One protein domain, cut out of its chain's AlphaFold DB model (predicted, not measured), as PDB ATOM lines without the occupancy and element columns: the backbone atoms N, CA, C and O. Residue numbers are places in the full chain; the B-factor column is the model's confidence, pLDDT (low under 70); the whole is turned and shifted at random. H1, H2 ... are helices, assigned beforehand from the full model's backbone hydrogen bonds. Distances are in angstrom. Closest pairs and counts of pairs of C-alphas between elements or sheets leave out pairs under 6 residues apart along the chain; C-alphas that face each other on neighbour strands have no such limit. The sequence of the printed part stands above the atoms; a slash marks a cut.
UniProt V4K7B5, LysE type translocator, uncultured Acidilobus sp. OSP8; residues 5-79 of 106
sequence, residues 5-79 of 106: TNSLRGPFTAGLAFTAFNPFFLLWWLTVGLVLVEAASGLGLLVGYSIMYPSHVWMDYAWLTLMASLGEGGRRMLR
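AT A GLANCE: This is residues 5 to 79 of the 106 residues of the protein "LysE type translocator" of uncultured Acidilobus sp. OSP8 (UniProt V4K7B5). Two helices, H2 and H3, form an open V, joined at its point by a tight turn, and H1 turns off as an arm at the other end of H2. Residues 5 to 24 and 57 to 79 stick out. The printed part has 75 residues, with three named helices and no named strand, all helix. It spans 50 by 32 by 24 A and is only just loose, close to extended, with a radius of gyration of the C-alphas of 16.7 A.

HOW THE PARTS SIT: Start with H1, residues 5 to 21, which only just touches H2, residues 23 to 42, only at the corner, with 3 pairs of C-alphas within 8 A; the closest, Thr 19 and Phe 25, are 6.6 A apart. Their lines are about perpendicular, at 74 degrees. H2 has a kink of 25 degrees near residue 32. Its residues 36 to 42 touch residues 48 to 52 of H3, residues 47 to 77; the closest C-alphas, Ala 40 and Gly 48, are 4.4 A apart. This hairpin runs opposite ways at a shallow tilt of 34 degrees, only just short of steep. H1 and H3 are apart. O i to N i+4 pairs within hydrogen-bond range are 10 of 13 in H1, 14 of 16 in H2 and 26 of 27 in H3.

IN THESE COORDINATES: Find C-alpha 5 at (8.177, -24.505, 183.003); H1 runs 24.4 A from there. H2 runs 28.2 A to C-alpha 42, and H3 44.6 A to C-alpha 77 at (30.806, -22.668, 155.178).

THE WHOLE: The farthest C-alphas, Gly 44 and Arg 79, are 52.1 A apart. The printed part has no cut, and both links are tight. Look for pLDDT under 70 at residues 5 to 9 and 74 to 79.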
ATOM      1  N   THR A   5       9.457 -25.194 183.265       48.22
ATOM      2  CA  THR A   5       8.177 -24.505 183.003       48.22
ATOM      3  C   THR A   5       8.330 -23.102 182.407       48.22
ATOM      4  O   THR A   5       7.469 -22.679 181.638       48.22
ATOM      5  N   ASN A   6       9.433 -22.392 182.678       51.97
ATOM      6  CA  ASN A   6       9.714 -21.092 182.044       51.97
ATOM      7  C   ASN A   6      10.249 -21.232 180.611       51.97
ATOM      8  O   ASN A   6      10.004 -20.362 179.780       51.97
ATOM      9  N   SER A   7      10.926 -22.344 180.305       55.31
ATOM     10  CA  SER A   7      11.561 -22.559 179.000       55.31
ATOM     11  C   SER A   7      10.572 -22.929 177.891       55.31
ATOM     12  O   SER A   7      10.895 -22.745 176.733       55.31
ATOM     13  N   LEU A   8       9.361 -23.414 178.209       53.66
ATOM     14  CA  LEU A   8       8.330 -23.760 177.210       53.66
ATOM     15  C   LEU A   8       7.372 -22.601 176.893       53.66
ATOM     16  O   LEU A   8       6.828 -22.533 175.792       53.66
ATOM     17  N   ARG A   9       7.200 -21.652 177.826       56.81
ATOM     18  CA  ARG A   9       6.406 -20.439 177.584       56.81
ATOM     19  C   ARG A   9       7.050 -19.556 176.519       56.81
ATOM     20  O   ARG A   9       6.334 -19.056 175.662       56.81
ATOM     21  N   GLY A  10       8.376 -19.410 176.532       71.62
ATOM     22  CA  GLY A  10       9.117 -18.615 175.543       71.62
ATOM     23  C   GLY A  10       8.931 -19.098 174.094       71.62
ATOM     24  O   GLY A  10       8.476 -18.316 173.272       71.62
ATOM     25  N   PRO A  11       9.196 -20.373 173.766       75.56
ATOM     26  CA  PRO A  11       9.038 -20.926 172.423       75.56
ATOM     27  C   PRO A  11       7.593 -20.932 171.939       75.56
ATOM     28  O   PRO A  11       7.348 -20.615 170.782       75.56
ATOM     29  N   PHE A  12       6.630 -21.259 172.806       76.50
ATOM     30  CA  PHE A  12       5.222 -21.283 172.411       76.50
ATOM     31  C   PHE A  12       4.679 -19.871 172.158       76.50
ATOM     32  O   PHE A  12       4.016 -19.636 171.152       76.50
ATOM     33  N   THR A  13       5.001 -18.908 173.031       78.06
ATOM     34  CA  THR A  13       4.613 -17.500 172.832       78.06
ATOM     35  C   THR A  13       5.348 -16.861 171.661       78.06
ATOM     36  O   THR A  13       4.723 -16.130 170.903       78.06
ATOM     37  N   ALA A  14       6.629 -17.178 171.457       78.00
ATOM     38  CA  ALA A  14       7.377 -16.749 170.281       78.00
ATOM     39  C   ALA A  14       6.773 -17.340 169.003       78.00
ATOM     40  O   ALA A  14       6.549 -16.598 168.056       78.00
ATOM     41  N   GLY A  15       6.445 -18.635 168.987       78.50
ATOM     42  CA  GLY A  15       5.778 -19.285 167.859       78.50
ATOM     43  C   GLY A  15       4.443 -18.623 167.533       78.50
ATOM     44  O   GLY A  15       4.231 -18.205 166.400       78.50
ATOM     45  N   LEU A  16       3.587 -18.424 168.539       80.94
ATOM     46  CA  LEU A  16       2.300 -17.749 168.372       80.94
ATOM     47  C   LEU A  16       2.464 -16.300 167.882       80.94
ATOM     48  O   LEU A  16       1.755 -15.877 166.973       80.94
ATOM     49  N   ALA A  17       3.417 -15.551 168.441       81.81
ATOM     50  CA  ALA A  17       3.719 -14.190 168.009       81.81
ATOM     51  C   ALA A  17       4.238 -14.157 166.564       81.81
ATOM     52  O   ALA A  17       3.784 -13.332 165.781       81.81
ATOM     53  N   PHE A  18       5.130 -15.070 166.180       78.31
ATOM     54  CA  PHE A  18       5.625 -15.170 164.808       78.31
ATOM     55  C   PHE A  18       4.540 -15.601 163.824       78.31
ATOM     56  O   PHE A  18       4.553 -15.134 162.697       78.31
ATOM     57  N   THR A  19       3.582 -16.442 164.208       79.75
ATOM     58  CA  THR A  19       2.449 -16.775 163.334       79.75
ATOM     59  C   THR A  19       1.490 -15.591 163.188       79.75
ATOM     60  O   THR A  19       1.063 -15.283 162.079       79.75
ATOM     61  N   ALA A  20       1.169 -14.902 164.288       80.00
ATOM     62  CA  ALA A  20       0.177 -13.827 164.299       80.00
ATOM     63  C   ALA A  20       0.694 -12.497 163.720       80.00
ATOM     64  O   ALA A  20      -0.039 -11.809 163.017       80.00
ATOM     65  N   PHE A  21       1.946 -12.128 164.004       82.06
ATOM     66  CA  PHE A  21       2.536 -10.851 163.584       82.06
ATOM     67  C   PHE A  21       3.349 -10.938 162.292       82.06
ATOM     68  O   PHE A  21       3.925  -9.933 161.879       82.06
ATOM     69  N   ASN A  22       3.426 -12.099 161.642       84.56
ATOM     70  CA  ASN A  22       4.122 -12.213 160.366       84.56
ATOM     71  C   ASN A  22       3.151 -11.938 159.204       84.56
ATOM     72  O   ASN A  22       2.372 -12.825 158.839       84.56
ATOM     73  N   PRO A  23       3.201 -10.742 158.580       83.06
ATOM     74  CA  PRO A  23       2.293 -10.397 157.490       83.06
ATOM     75  C   PRO A  23       2.452 -11.335 156.291       83.06
ATOM     76  O   PRO A  23       1.467 -11.630 155.626       83.06
ATOM     77  N   PHE A  24       3.655 -11.863 156.037       82.44
ATOM     78  CA  PHE A  24       3.879 -12.804 154.939       82.44
ATOM     79  C   PHE A  24       3.184 -14.144 155.174       82.44
ATOM     80  O   PHE A  24       2.675 -14.730 154.225       82.44
ATOM     81  N   PHE A  25       3.111 -14.609 156.423       83.81
ATOM     82  CA  PHE A  25       2.390 -15.838 156.754       83.81
ATOM     83  C   PHE A  25       0.882 -15.686 156.514       83.81
ATOM     84  O   PHE A  25       0.257 -16.543 155.889       83.81
ATOM     85  N   LEU A  26       0.307 -14.562 156.951       86.44
ATOM     86  CA  LEU A  26      -1.110 -14.258 156.738       86.44
ATOM     87  C   LEU A  26      -1.435 -14.066 155.251       86.44
ATOM     88  O   LEU A  26      -2.416 -14.620 154.759       86.44
ATOM     89  N   LEU A  27      -0.592 -13.328 154.521       87.88
ATOM     90  CA  LEU A  27      -0.740 -13.135 153.076       87.88
ATOM     91  C   LEU A  27      -0.640 -14.456 152.314       87.88
ATOM     92  O   LEU A  27      -1.409 -14.675 151.380       87.88
ATOM     93  N   TRP A  28       0.267 -15.348 152.711       87.50
ATOM     94  CA  TRP A  28       0.400 -16.668 152.101       87.50
ATOM     95  C   TRP A  28      -0.877 -17.501 152.279       87.50
ATOM     96  O   TRP A  28      -1.370 -18.074 151.308       87.50
ATOM     97  N   TRP A  29      -1.471 -17.497 153.477       88.44
ATOM     98  CA  TRP A  29      -2.751 -18.169 153.731       88.44
ATOM     99  C   TRP A  29      -3.900 -17.579 152.910       88.44
ATOM    100  O   TRP A  29      -4.700 -18.325 152.347       88.44
ATOM    101  N   LEU A  30      -3.967 -16.249 152.812       88.62
ATOM    102  CA  LEU A  30      -5.015 -15.547 152.066       88.62
ATOM    103  C   LEU A  30      -4.896 -15.739 150.547       88.62
ATOM    104  O   LEU A  30      -5.899 -15.666 149.843       88.62
ATOM    105  N   THR A  31      -3.688 -15.989 150.040       90.69
ATOM    106  CA  THR A  31      -3.420 -16.161 148.607       90.69
ATOM    107  C   THR A  31      -3.281 -17.636 148.240       90.69
ATOM    108  O   THR A  31      -4.231 -18.260 147.776       90.69
ATOM    109  N   VAL A  32      -2.103 -18.215 148.470       88.50
ATOM    110  CA  VAL A  32      -1.760 -19.589 148.083       88.50
ATOM    111  C   VAL A  32      -2.602 -20.606 148.850       88.50
ATOM    112  O   VAL A  32      -3.109 -21.548 148.245       88.50
ATOM    113  N   GLY A  33      -2.789 -20.400 150.158       86.56
ATOM    114  CA  GLY A  33      -3.576 -21.296 151.005       86.56
ATOM    115  C   GLY A  33      -5.030 -21.407 150.543       86.56
ATOM    116  O   GLY A  33      -5.543 -22.514 150.382       86.56
ATOM    117  N   LEU A  34      -5.672 -20.271 150.256       87.94
ATOM    118  CA  LEU A  34      -7.056 -20.237 149.784       87.94
ATOM    119  C   LEU A  34      -7.226 -20.953 148.437       87.94
ATOM    120  O   LEU A  34      -8.129 -21.775 148.304       87.94
ATOM    121  N   VAL A  35      -6.322 -20.714 147.480       90.25
ATOM    122  CA  VAL A  35      -6.341 -21.391 146.170       90.25
ATOM    123  C   VAL A  35      -6.157 -22.904 146.317       90.25
ATOM    124  O   VAL A  35      -6.819 -23.676 145.626       90.25
ATOM    125  N   LEU A  36      -5.299 -23.358 147.239       86.31
ATOM    126  CA  LEU A  36      -5.094 -24.787 147.500       86.31
ATOM    127  C   LEU A  36      -6.354 -25.456 148.067       86.31
ATOM    128  O   LEU A  36      -6.702 -26.574 147.679       86.31
ATOM    129  N   VAL A  37      -7.044 -24.766 148.977       86.38
ATOM    130  CA  VAL A  37      -8.303 -25.230 149.572       86.38
ATOM    131  C   VAL A  37      -9.422 -25.251 148.535       86.38
ATOM    132  O   VAL A  37     -10.171 -26.224 148.466       86.38
ATOM    133  N   GLU A  38      -9.513 -24.222 147.694       87.94
ATOM    134  CA  GLU A  38     -10.478 -24.160 146.596       87.94
ATOM    135  C   GLU A  38     -10.241 -25.295 145.588       87.94
ATOM    136  O   GLU A  38     -11.169 -26.038 145.259       87.94
ATOM    137  N   ALA A  39      -8.989 -25.527 145.186       85.75
ATOM    138  CA  ALA A  39      -8.618 -26.633 144.305       85.75
ATOM    139  C   ALA A  39      -8.959 -28.006 144.913       85.75
ATOM    140  O   ALA A  39      -9.473 -28.886 144.220       85.75
ATOM    141  N   ALA A  40      -8.733 -28.187 146.218       85.31
ATOM    142  CA  ALA A  40      -9.113 -29.408 146.926       85.31
ATOM    143  C   ALA A  40     -10.639 -29.592 146.990       85.31
ATOM    144  O   ALA A  40     -11.128 -30.714 146.861       85.31
ATOM    145  N   SER A  41     -11.401 -28.503 147.136       83.19
ATOM    146  CA  SER A  41     -12.866 -28.553 147.162       83.19
ATOM    147  C   SER A  41     -13.464 -29.054 145.839       83.19
ATOM    148  O   SER A  41     -14.438 -29.808 145.862       83.19
ATOM    149  N   GLY A  42     -12.824 -28.745 144.702       82.69
ATOM    150  CA  GLY A  42     -13.236 -29.213 143.373       82.69
ATOM    151  C   GLY A  42     -13.094 -30.725 143.153       82.69
ATOM    152  O   GLY A  42     -13.802 -31.296 142.329       82.69
ATOM    153  N   LEU A  43     -12.225 -31.394 143.918       77.62
ATOM    154  CA  LEU A  43     -12.031 -32.854 143.903       77.62
ATOM    155  C   LEU A  43     -12.929 -33.587 144.925       77.62
ATOM    156  O   LEU A  43     -12.934 -34.818 144.978       77.62
ATOM    157  N   GLY A  44     -13.698 -32.840 145.726       82.19
ATOM    158  CA  GLY A  44     -14.602 -33.343 146.762       82.19
ATOM    159  C   GLY A  44     -14.042 -33.215 148.183       82.19
ATOM    160  O   GLY A  44     -12.867 -33.472 148.436       82.19
ATOM    161  N   LEU A  45     -14.916 -32.866 149.139       75.31
ATOM    162  CA  LEU A  45     -14.558 -32.544 150.534       75.31
ATOM    163  C   LEU A  45     -13.762 -33.640 151.267       75.31
ATOM    164  O   LEU A  45     -12.919 -33.338 152.100       75.31
ATOM    165  N   LEU A  46     -14.019 -34.916 150.981       77.75
ATOM    166  CA  LEU A  46     -13.324 -36.024 151.645       77.75
ATOM    167  C   LEU A  46     -12.032 -36.399 150.921       77.75
ATOM    168  O   LEU A  46     -10.976 -36.468 151.542       77.75
ATOM    169  N   VAL A  47     -12.090 -36.615 149.608       81.75
ATOM    170  CA  VAL A  47     -10.941 -37.107 148.832       81.75
ATOM    171  C   VAL A  47      -9.914 -35.998 148.601       81.75
ATOM    172  O   VAL A  47      -8.726 -36.206 148.841       81.75
ATOM    173  N   GLY A  48     -10.364 -34.802 148.215       82.56
ATOM    174  CA  GLY A  48      -9.493 -33.665 147.932       82.56
ATOM    175  C   GLY A  48      -8.701 -33.211 149.153       82.56
ATOM    176  O   GLY A  48      -7.485 -33.061 149.071       82.56
ATOM    177  N   TYR A  49      -9.346 -33.074 150.315       85.81
ATOM    178  CA  TYR A  49      -8.665 -32.646 151.544       85.81
ATOM    179  C   TYR A  49      -7.756 -33.733 152.126       85.81
ATOM    180  O   TYR A  49      -6.679 -33.411 152.626       85.81
ATOM    181  N   SER A  50      -8.140 -35.010 152.011       86.94
ATOM    182  CA  SER A  50      -7.311 -36.131 152.479       86.94
ATOM    183  C   SER A  50      -6.002 -36.265 151.704       86.94
ATOM    184  O   SER A  50      -5.032 -36.768 152.257       86.94
ATOM    185  N   ILE A  51      -5.963 -35.828 150.442       86.94
ATOM    186  CA  ILE A  51      -4.747 -35.824 149.620       86.94
ATOM    187  C   ILE A  51      -3.996 -34.500 149.792       86.94
ATOM    188  O   ILE A  51      -2.792 -34.498 150.038       86.94
ATOM    189  N   MET A  52      -4.706 -33.372 149.714       88.00
ATOM    190  CA  MET A  52      -4.107 -32.040 149.789       88.00
ATOM    191  C   MET A  52      -3.382 -31.812 151.117       88.00
ATOM    192  O   MET A  52      -2.232 -31.380 151.105       88.00
ATOM    193  N   TYR A  53      -4.006 -32.150 152.252       88.00
ATOM    194  CA  TYR A  53      -3.435 -31.888 153.572       88.00
ATOM    195  C   TYR A  53      -2.073 -32.572 153.801       88.00
ATOM    196  O   TYR A  53      -1.111 -31.865 154.104       88.00
ATOM    197  N   PRO A  54      -1.913 -33.902 153.632       90.88
ATOM    198  CA  PRO A  54      -0.617 -34.545 153.833       90.88
ATOM    199  C   PRO A  54       0.428 -34.122 152.798       90.88
ATOM    200  O   PRO A  54       1.589 -33.971 153.170       90.88
ATOM    201  N   SER A  55       0.047 -33.894 151.533       89.06
ATOM    202  CA  SER A  55       0.978 -33.378 150.520       89.06
ATOM    203  C   SER A  55       1.501 -31.992 150.892       89.06
ATOM    204  O   SER A  55       2.702 -31.746 150.819       89.06
ATOM    205  N   HIS A  56       0.615 -31.107 151.341       87.62
ATOM    206  CA  HIS A  56       0.970 -29.753 151.735       87.62
ATOM    207  C   HIS A  56       1.836 -29.728 153.006       87.62
ATOM    208  O   HIS A  56       2.938 -29.184 152.989       87.62
ATOM    209  N   VAL A  57       1.397 -30.398 154.077       90.25
ATOM    210  CA  VAL A  57       2.094 -30.404 155.376       90.25
ATOM    211  C   VAL A  57       3.476 -31.053 155.287       90.25
ATOM    212  O   VAL A  57       4.425 -30.593 155.922       90.25
ATOM    213  N   TRP A  58       3.629 -32.118 154.494       92.62
ATOM    214  CA  TRP A  58       4.951 -32.695 154.249       92.62
ATOM    215  C   TRP A  58       5.874 -31.666 153.595       92.62
ATOM    216  O   TRP A  58       6.990 -31.472 154.083       92.62
ATOM    217  N   MET A  59       5.440 -31.004 152.520       88.94
ATOM    218  CA  MET A  59       6.285 -30.035 151.819       88.94
ATOM    219  C   MET A  59       6.796 -28.939 152.757       88.94
ATOM    220  O   MET A  59       7.966 -28.574 152.656       88.94
ATOM    221  N   ASP A  60       5.986 -28.506 153.722       88.69
ATOM    222  CA  ASP A  60       6.416 -27.550 154.744       88.69
ATOM    223  C   ASP A  60       7.532 -28.114 155.630       88.69
ATOM    224  O   ASP A  60       8.558 -27.461 155.825       88.69
ATOM    225  N   TYR A  61       7.402 -29.349 156.125       89.06
ATOM    226  CA  TYR A  61       8.475 -29.984 156.899       89.06
ATOM    227  C   TYR A  61       9.751 -30.183 156.079       89.06
ATOM    228  O   TYR A  61      10.854 -29.946 156.587       89.06
ATOM    229  N   ALA A  62       9.623 -30.590 154.813       92.62
ATOM    230  CA  ALA A  62      10.757 -30.747 153.910       92.62
ATOM    231  C   ALA A  62      11.452 -29.401 153.664       92.62
ATOM    232  O   ALA A  62      12.675 -29.305 153.774       92.62
ATOM    233  N   TRP A  63      10.674 -28.350 153.405       89.81
ATOM    234  CA  TRP A  63      11.174 -27.003 153.173       89.81
ATOM    235  C   TRP A  63      11.843 -26.412 154.413       89.81
ATOM    236  O   TRP A  63      12.969 -25.930 154.327       89.81
ATOM    237  N   LEU A  64      11.214 -26.493 155.588       87.94
ATOM    238  CA  LEU A  64      11.784 -25.976 156.835       87.94
ATOM    239  C   LEU A  64      13.072 -26.709 157.220       87.94
ATOM    240  O   LEU A  64      14.040 -26.071 157.633       87.94
ATOM    241  N   THR A  65      13.124 -28.030 157.031       88.88
ATOM    242  CA  THR A  65      14.343 -28.821 157.269       88.88
ATOM    243  C   THR A  65      15.443 -28.457 156.270       88.88
ATOM    244  O   THR A  65      16.608 -28.313 156.649       88.88
ATOM    245  N   LEU A  66      15.086 -28.239 155.001       90.19
ATOM    246  CA  LEU A  66      16.017 -27.755 153.986       90.19
ATOM    247  C   LEU A  66      16.562 -26.372 154.364       90.19
ATOM    248  O   LEU A  66      17.772 -26.183 154.377       90.19
ATOM    249  N   MET A  67      15.705 -25.427 154.754       86.94
ATOM    250  CA  MET A  67      16.129 -24.091 155.187       86.94
ATOM    251  C   MET A  67      17.009 -24.141 156.439       86.94
ATOM    252  O   MET A  67      18.023 -23.449 156.501       86.94
ATOM    253  N   ALA A  68      16.679 -24.992 157.413       86.50
ATOM    254  CA  ALA A  68      17.499 -25.190 158.604       86.50
ATOM    255  C   ALA A  68      18.881 -25.768 158.258       86.50
ATOM    256  O   ALA A  68      19.899 -25.281 158.753       86.50
ATOM    257  N   SER A  69      18.937 -26.764 157.368       84.06
ATOM    258  CA  SER A  69      20.200 -27.380 156.944       84.06
ATOM    259  C   SER A  69      21.054 -26.452 156.077       84.06
ATOM    260  O   SER A  69      22.270 -26.415 156.253       84.06
ATOM    261  N   LEU A  70      20.445 -25.638 155.209       83.88
ATOM    262  CA  LEU A  70      21.133 -24.576 154.471       83.88
ATOM    263  C   LEU A  70      21.604 -23.450 155.396       83.88
ATOM    264  O   LEU A  70      22.684 -22.906 155.180       83.88
ATOM    265  N   GLY A  71      20.844 -23.115 156.438       79.44
ATOM    266  CA  GLY A  71      21.247 -22.142 157.453       79.44
ATOM    267  C   GLY A  71      22.477 -22.603 158.236       79.44
ATOM    268  O   GLY A  71      23.448 -21.855 158.367       79.44
ATOM    269  N   GLU A  72      22.477 -23.857 158.690       74.88
ATOM    270  CA  GLU A  72      23.619 -24.460 159.384       74.88
ATOM    271  C   GLU A  72      24.815 -24.657 158.438       74.88
ATOM    272  O   GLU A  72      25.947 -24.317 158.777       74.88
ATOM    273  N   GLY A  73      24.572 -25.127 157.211       70.88
ATOM    274  CA  GLY A  73      25.588 -25.268 156.170       70.88
ATOM    275  C   GLY A  73      26.215 -23.930 155.779       70.88
ATOM    276  O   GLY A  73      27.437 -23.822 155.706       70.88
ATOM    277  N   GLY A  74      25.409 -22.881 155.621       66.19
ATOM    278  CA  GLY A  74      25.863 -21.517 155.351       66.19
ATOM    279  C   GLY A  74      26.687 -20.942 156.501       66.19
ATOM    280  O   GLY A  74      27.738 -20.350 156.269       66.19
ATOM    281  N   ARG A  75      26.278 -21.190 157.750       65.75
ATOM    282  CA  ARG A  75      27.034 -20.805 158.951       65.75
ATOM    283  C   ARG A  75      28.358 -21.566 159.080       65.75
ATOM    284  O   ARG A  75      29.348 -20.995 159.534       65.75
ATOM    285  N   ARG A  76      28.397 -22.837 158.674       65.62
ATOM    286  CA  ARG A  76      29.601 -23.681 158.711       65.62
ATOM    287  C   ARG A  76      30.560 -23.390 157.548       65.62
ATOM    288  O   ARG A  76      31.770 -23.482 157.734       65.62
ATOM    289  N   MET A  77      30.035 -23.006 156.382       64.81
ATOM    290  CA  MET A  77      30.806 -22.668 155.178       64.81
ATOM    291  C   MET A  77      31.358 -21.232 155.217       64.81
ATOM    292  O   MET A  77      32.487 -20.996 154.790       64.81
ATOM    293  N   LEU A  78      30.616 -20.269 155.781       61.44
ATOM    294  CA  LEU A  78      31.089 -18.894 155.967       61.44
ATOM    295  C   LEU A  78      31.732 -18.735 157.351       61.44
ATOM    296  O   LEU A  78      31.066 -18.437 158.342       61.44
ATOM    297  N   ARG A  79      33.065 -18.864 157.412       61.50
ATOM    298  CA  ARG A  79      33.878 -18.497 158.591       61.50
ATOM    299  C   ARG A  79      33.446 -17.114 159.105       61.50
ATOM    300  O   ARG A  79      33.249 -16.221 158.288       61.50
TER     301      ARG A  79